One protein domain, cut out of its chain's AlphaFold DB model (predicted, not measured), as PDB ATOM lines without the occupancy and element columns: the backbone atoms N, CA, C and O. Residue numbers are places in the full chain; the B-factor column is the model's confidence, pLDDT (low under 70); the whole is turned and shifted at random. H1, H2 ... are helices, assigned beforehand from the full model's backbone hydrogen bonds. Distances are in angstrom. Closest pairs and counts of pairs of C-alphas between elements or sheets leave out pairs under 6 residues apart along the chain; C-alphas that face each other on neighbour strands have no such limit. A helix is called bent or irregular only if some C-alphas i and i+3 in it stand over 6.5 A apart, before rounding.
ATOM      1  N   VAL A   2      39.945 126.096  53.922       92.19
ATOM      2  CA  VAL A   2      39.533 124.675  53.805       92.19
ATOM      3  C   VAL A   2      39.104 124.279  52.383       92.19
ATOM      4  O   VAL A   2      39.483 123.224  51.895       92.19
ATOM      5  N   TRP A   3      38.404 125.162  51.670       95.00
ATOM      6  CA  TRP A   3      37.995 124.923  50.280       95.00
ATOM      7  C   TRP A   3      39.163 124.708  49.305       95.00
ATOM      8  O   TRP A   3      39.048 123.907  48.386       95.00
ATOM      9  N   LEU A   4      40.305 125.370  49.526       96.31
ATOM     10  CA  LEU A   4      41.498 125.170  48.695       96.31
ATOM     11  C   LEU A   4      42.082 123.773  48.903       96.31
ATOM     12  O   LEU A   4      42.506 123.137  47.947       96.31
ATOM     13  N   ILE A   5      42.042 123.280  50.143       94.38
ATOM     14  CA  ILE A   5      42.509 121.936  50.493       94.38
ATOM     15  C   ILE A   5      41.651 120.892  49.777       94.38
ATOM     16  O   ILE A   5      42.196 119.987  49.155       94.38
ATOM     17  N   VAL A   6      40.324 121.054  49.796       96.31
ATOM     18  CA  VAL A   6      39.395 120.154  49.093       96.31
ATOM     19  C   VAL A   6      39.639 120.179  47.584       96.31
ATOM     20  O   VAL A   6      39.705 119.125  46.960       96.31
ATOM     21  N   LEU A   7      39.829 121.362  46.996       97.25
ATOM     22  CA  LEU A   7      40.034 121.510  45.553       97.25
ATOM     23  C   LEU A   7      41.350 120.866  45.090       97.25
ATOM     24  O   LEU A   7      41.366 120.156  44.085       97.25
ATOM     25  N   VAL A   8      42.429 121.034  45.861       97.25
ATOM     26  CA  VAL A   8      43.700 120.329  45.625       97.25
ATOM     27  C   VAL A   8      43.509 118.818  45.743       97.25
ATOM     28  O   VAL A   8      44.011 118.077  44.902       97.25
ATOM     29  N   TRP A   9      42.742 118.353  46.730       98.12
ATOM     30  CA  TRP A   9      42.473 116.927  46.915       98.12
ATOM     31  C   TRP A   9      41.724 116.322  45.724       98.12
ATOM     32  O   TRP A   9      42.117 115.274  45.219       98.12
ATOM     33  N   VAL A  10      40.698 117.012  45.217       97.75
ATOM     34  CA  VAL A  10      39.971 116.597  44.007       97.75
ATOM     35  C   VAL A  10      40.919 116.515  42.810       97.75
ATOM     36  O   VAL A  10      40.881 115.533  42.074       97.75
ATOM     37  N   LEU A  11      41.808 117.494  42.638       98.00
ATOM     38  CA  LEU A  11      42.780 117.501  41.541       98.00
ATOM     39  C   LEU A  11      43.744 116.310  41.640       98.00
ATOM     40  O   LEU A  11      43.985 115.633  40.642       98.00
ATOM     41  N   VAL A  12      44.225 115.996  42.846       97.75
ATOM     42  CA  VAL A  12      45.065 114.816  43.105       97.75
ATOM     43  C   VAL A  12      44.317 113.523  42.783       97.75
ATOM     44  O   VAL A  12      44.879 112.656  42.118       97.75
ATOM     45  N   VAL A  13      43.051 113.393  43.188       97.69
ATOM     46  CA  VAL A  13      42.232 112.208  42.878       97.69
ATOM     47  C   VAL A  13      42.027 112.063  41.374       97.69
ATOM     48  O   VAL A  13      42.222 110.975  40.838       97.69
ATOM     49  N   VAL A  14      41.685 113.146  40.675       97.31
ATOM     50  CA  VAL A  14      41.511 113.128  39.217       97.31
ATOM     51  C   VAL A  14      42.817 112.733  38.529       97.31
ATOM     52  O   VAL A  14      42.814 111.846  37.675       97.31
ATOM     53  N   ALA A  15      43.945 113.322  38.933       96.12
ATOM     54  CA  ALA A  15      45.258 112.972  38.402       96.12
ATOM     55  C   ALA A  15      45.613 111.503  38.675       96.12
ATOM     56  O   ALA A  15      46.130 110.828  37.788       96.12
ATOM     57  N   PHE A  16      45.293 110.988  39.863       96.56
ATOM     58  CA  PHE A  16      45.517 109.593  40.230       96.56
ATOM     59  C   PHE A  16      44.664 108.633  39.394       96.56
ATOM     60  O   PHE A  16      45.184 107.644  38.885       96.56
ATOM     61  N   VAL A  17      43.382 108.939  39.176       94.88
ATOM     62  CA  VAL A  17      42.499 108.137  38.310       94.88
ATOM     63  C   VAL A  17      43.024 108.113  36.876       94.88
ATOM     64  O   VAL A  17      43.116 107.043  36.278       94.88
ATOM     65  N   VAL A  18      43.424 109.268  36.337       93.62
ATOM     66  CA  VAL A  18      44.034 109.356  35.001       93.62
ATOM     67  C   VAL A  18      45.352 108.587  34.951       93.62
ATOM     68  O   VAL A  18      45.611 107.906  33.965       93.62
ATOM     69  N   PHE A  19      46.169 108.653  36.001       91.25
ATOM     70  CA  PHE A  19      47.430 107.922  36.102       91.25
ATOM     71  C   PHE A  19      47.210 106.408  36.109       91.25
ATOM     72  O   PHE A  19      47.873 105.704  35.356       91.25
ATOM     73  N   VAL A  20      46.240 105.911  36.880       91.19
ATOM     74  CA  VAL A  20      45.861 104.489  36.902       91.19
ATOM     75  C   VAL A  20      45.284 104.055  35.558       91.19
ATOM     76  O   VAL A  20      45.671 103.010  35.048       91.19
ATOM     77  N   MET A  21      44.415 104.865  34.946       89.38
ATOM     78  CA  MET A  21      43.916 104.616  33.590       89.38
ATOM     79  C   MET A  21      45.061 104.581  32.575       89.38
ATOM     80  O   MET A  21      45.095 103.689  31.739       89.38
ATOM     81  N   ARG A  22      46.045 105.482  32.675       81.19
ATOM     82  CA  ARG A  22      47.255 105.462  31.840       81.19
ATOM     83  C   ARG A  22      48.122 104.236  32.084       81.19
ATOM     84  O   ARG A  22      48.646 103.691  31.127       81.19
ATOM     85  N   LEU A  23      48.274 103.806  33.333       82.12
ATOM     86  CA  LEU A  23      48.988 102.577  33.681       82.12
ATOM     87  C   LEU A  23      48.283 101.348  33.108       82.12
ATOM     88  O   LEU A  23      48.943 100.473  32.562       82.12
ATOM     89  N   ALA A  24      46.953 101.314  33.180       78.00
ATOM     90  CA  ALA A  24      46.141 100.243  32.616       78.00
ATOM     91  C   ALA A  24      46.127 100.255  31.073       78.00
ATOM     92  O   ALA A  24      46.034  99.200  30.456       78.00
ATOM     93  N   LEU A  25      46.237 101.429  30.441       65.94
ATOM     94  CA  LEU A  25      46.316 101.587  28.980       65.94
ATOM     95  C   LEU A  25      47.759 101.533  28.429       65.94
ATOM     96  O   LEU A  25      47.953 101.531  27.210       65.94
ATOM     97  N   GLY A  26      48.769 101.494  29.303       56.50
ATOM     98  CA  GLY A  26      50.174 101.788  29.000       56.50
ATOM     99  C   GLY A  26      50.969 100.709  28.261       56.50
ATOM    100  O   GLY A  26      52.127 100.947  27.936       56.50
ATOM    101  N   GLU A  27      50.387  99.548  27.951       56.34
ATOM    102  CA  GLU A  27      51.090  98.520  27.164       56.34
ATOM    103  C   GLU A  27      50.751  98.525  25.669       56.34
ATOM    104  O   GLU A  27      51.578  98.099  24.863       56.34
ATOM    105  N   SER A  28      49.587  99.035  25.253       51.81
ATOM    106  CA  SER A  28      49.131  98.867  23.861       51.81
ATOM    107  C   SER A  28      49.060 100.151  23.032       51.81
ATOM    108  O   SER A  28      49.194 100.080  21.809       51.81
ATOM    109  N   GLN A  29      48.906 101.330  23.645       53.81
ATOM    110  CA  GLN A  29      48.734 102.577  22.880       53.81
ATOM    111  C   GLN A  29      50.027 103.359  22.613       53.81
ATOM    112  O   GLN A  29      50.147 103.964  21.545       53.81
ATOM    113  N   ASP A  30      51.025 103.301  23.501       54.06
ATOM    114  CA  ASP A  30      52.243 104.113  23.346       54.06
ATOM    115  C   ASP A  30      53.188 103.606  22.246       54.06
ATOM    116  O   ASP A  30      53.977 104.385  21.713       54.06
ATOM    117  N   ARG A  31      53.095 102.340  21.816       54.50
ATOM    118  CA  ARG A  31      53.893 101.849  20.675       54.50
ATOM    119  C   ARG A  31      53.269 102.174  19.319       54.50
ATOM    120  O   ARG A  31      53.986 102.608  18.422       54.50
ATOM    121  N   ALA A  32      51.955 102.015  19.162       54.31
ATOM    122  CA  ALA A  32      51.296 102.197  17.866       54.31
ATOM    123  C   ALA A  32      51.162 103.681  17.473       54.31
ATOM    124  O   ALA A  32      51.369 104.044  16.310       54.31
ATOM    125  N   PHE A  33      50.881 104.565  18.436       54.12
ATOM    126  CA  PHE A  33      50.748 105.994  18.149       54.12
ATOM    127  C   PHE A  33      52.096 106.703  18.041       54.12
ATOM    128  O   PHE A  33      52.266 107.464  17.093       54.12
ATOM    129  N   SER A  34      53.078 106.396  18.896       54.66
ATOM    130  CA  SER A  34      54.421 106.994  18.797       54.66
ATOM    131  C   SER A  34      55.120 106.619  17.494       54.66
ATOM    132  O   SER A  34      55.722 107.480  16.865       54.66
ATOM    133  N   GLN A  35      54.974 105.377  17.023       57.25
ATOM    134  CA  GLN A  35      55.551 104.971  15.742       57.25
ATOM    135  C   GLN A  35      54.858 105.669  14.562       57.25
ATOM    136  O   GLN A  35      55.526 106.104  13.632       57.25
ATOM    137  N   SER A  36      53.530 105.840  14.599       57.97
ATOM    138  CA  SER A  36      52.800 106.510  13.510       57.97
ATOM    139  C   SER A  36      52.993 108.034  13.481       57.97
ATOM    140  O   SER A  36      53.030 108.620  12.395       57.97
ATOM    141  N   LEU A  37      53.142 108.679  14.644       64.44
ATOM    142  CA  LEU A  37      53.452 110.105  14.756       64.44
ATOM    143  C   LEU A  37      54.905 110.377  14.380       64.44
ATOM    144  O   LEU A  37      55.140 111.261  13.564       64.44
ATOM    145  N   ASP A  38      55.855 109.589  14.886       64.44
ATOM    146  CA  ASP A  38      57.274 109.740  14.550       64.44
ATOM    147  C   ASP A  38      57.530 109.449  13.064       64.44
ATOM    148  O   ASP A  38      58.271 110.173  12.410       64.44
ATOM    149  N   GLU A  39      56.819 108.490  12.463       65.38
ATOM    150  CA  GLU A  39      56.886 108.213  11.025       65.38
ATOM    151  C   GLU A  39      56.263 109.344  10.180       65.38
ATOM    152  O   GLU A  39      56.794 109.714   9.126       65.38
ATOM    153  N   ARG A  40      55.153 109.950  10.630       65.38
ATOM    154  CA  ARG A  40      54.557 111.123   9.962       65.38
ATOM    155  C   ARG A  40      55.444 112.356  10.092       65.38
ATOM    156  O   ARG A  40      55.606 113.070   9.104       65.38
ATOM    157  N   VAL A  41      56.047 112.575  11.257       74.94
ATOM    158  CA  VAL A  41      56.983 113.675  11.518       74.94
ATOM    159  C   VAL A  41      58.286 113.461  10.747       74.94
ATOM    160  O   VAL A  41      58.728 114.386  10.074       74.94
ATOM    161  N   ARG A  42      58.847 112.246  10.699       71.38
ATOM    162  CA  ARG A  42      60.004 111.911   9.848       71.38
ATOM    163  C   ARG A  42      59.720 112.097   8.369       71.38
ATOM    164  O   ARG A  42      60.575 112.620   7.659       71.38
ATOM    165  N   ARG A  43      58.550 111.685   7.876       70.38
ATOM    166  CA  ARG A  43      58.175 111.920   6.470       70.38
ATOM    167  C   ARG A  43      57.935 113.394   6.181       70.38
ATOM    168  O   ARG A  43      58.281 113.845   5.094       70.38
ATOM    169  N   ALA A  44      57.350 114.140   7.114       73.44
ATOM    170  CA  ALA A  44      57.200 115.585   6.982       73.44
ATOM    171  C   ALA A  44      58.574 116.276   6.961       73.44
ATOM    172  O   ALA A  44      58.835 117.055   6.049       73.44
ATOM    173  N   ALA A  45      59.482 115.900   7.865       74.00
ATOM    174  CA  ALA A  45      60.848 116.409   7.934       74.00
ATOM    175  C   ALA A  45      61.678 116.039   6.693       74.00
ATOM    176  O   ALA A  45      62.358 116.898   6.144       74.00
ATOM    177  N   ARG A  46      61.571 114.804   6.172       68.00
ATOM    178  CA  ARG A  46      62.233 114.409   4.913       68.00
ATOM    179  C   ARG A  46      61.717 115.188   3.710       68.00
ATOM    180  O   ARG A  46      62.520 115.651   2.913       68.00
ATOM    181  N   ARG A  47      60.397 115.369   3.580       64.94
ATOM    182  CA  ARG A  47      59.821 116.171   2.486       64.94
ATOM    183  C   ARG A  47      60.204 117.637   2.587       64.94
ATOM    184  O   ARG A  47      60.364 118.283   1.557       64.94
ATOM    185  N   GLN A  48      60.331 118.157   3.804       63.19
ATOM    186  CA  GLN A  48      60.846 119.498   4.013       63.19
ATOM    187  C   GLN A  48      62.295 119.560   3.533       63.19
ATOM    188  O   GLN A  48      62.546 120.294   2.590       63.19
ATOM    189  N   GLN A  49      63.168 118.672   4.021       63.53
ATOM    190  CA  GLN A  49      64.589 118.601   3.661       63.53
ATOM    191  C   GLN A  49      64.848 118.380   2.158       63.53
ATOM    192  O   GLN A  49      65.800 118.923   1.592       63.53
ATOM    193  N   GLU A  50      63.990 117.609   1.486       62.50
ATOM    194  CA  GLU A  50      64.008 117.433   0.032       62.50
ATOM    195  C   GLU A  50      63.567 118.698  -0.714       62.50
ATOM    196  O   GLU A  50      64.116 118.975  -1.776       62.50
ATOM    197  N   ARG A  51      62.632 119.494  -0.172       60.25
ATOM    198  CA  ARG A  51      62.255 120.803  -0.737       60.25
ATOM    199  C   ARG A  51      63.350 121.854  -0.560       60.25
ATOM    200  O   ARG A  51      63.517 122.683  -1.444       60.25
ATOM    201  N   GLU A  52      64.110 121.811   0.533       61.72
ATOM    202  CA  GLU A  52      65.226 122.751   0.777       61.72
ATOM    203  C   GLU A  52      66.425 122.425  -0.129       61.72
ATOM    204  O   GLU A  52      67.068 123.333  -0.648       61.72
TER     205      GLU A  52
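AT A GLANCE: This is residues 2 to 52 of the 187 residues of an uncharacterized protein of Bifidobacterium asteroides (UniProt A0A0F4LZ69). Two long straight helices, H1 and H2, make the two arms of a wide open V, with the short link of residues 26 to 28 at its corner. The arms do not fold back on each other, and the space between them is empty. The printed part has 51 residues with two named helices, H1 then H2, and no named strand, and its class is all helix. The whole is extended, with a radius of gyration of the C-alphas of 19.4 A, and it is thin in one direction: the C-alphas span 59 by 26 by 6 A along their three main axes.

IN THESE COORDINATES: H1 holds residues 2 to 25, from C-alpha 2 at (39.533, 124.675, 53.805) to C-alpha 25 at (46.316, 101.587, 28.980), and is 34.6 A long from first to last C-alpha. Gly 26, Glu 27 and Ser 28 follow. H2 holds residues 29 to 52, is 34.2 A long from first to last C-alpha, and ends with C-alpha 52 at (65.226, 122.751, 0.777). Each helix has 24 residues, and neither is bent.

HOW THE PARTS SIT: H1 and H2 meet only through their link, a tight one of 3 residues. Residues 2 to 21 of H1 stand free, and so do residues 31 to 52 of H2. Residues 23 to 29, of which 23 to 25 belong to H1, stand free too. In H1 every O i to N i+4 pair is within hydrogen-bond range; in H2 19 of 20 are.

THE WHOLE: The two C-alphas farthest apart, those of Val 2 and Glu 50, are 59.5 A apart. The printed part has no cut. The mean pLDDT of the printed part is 76.3, with 92 for H1 and 63 for H2; residues 25 to 40 and 46 to 52 are under 70.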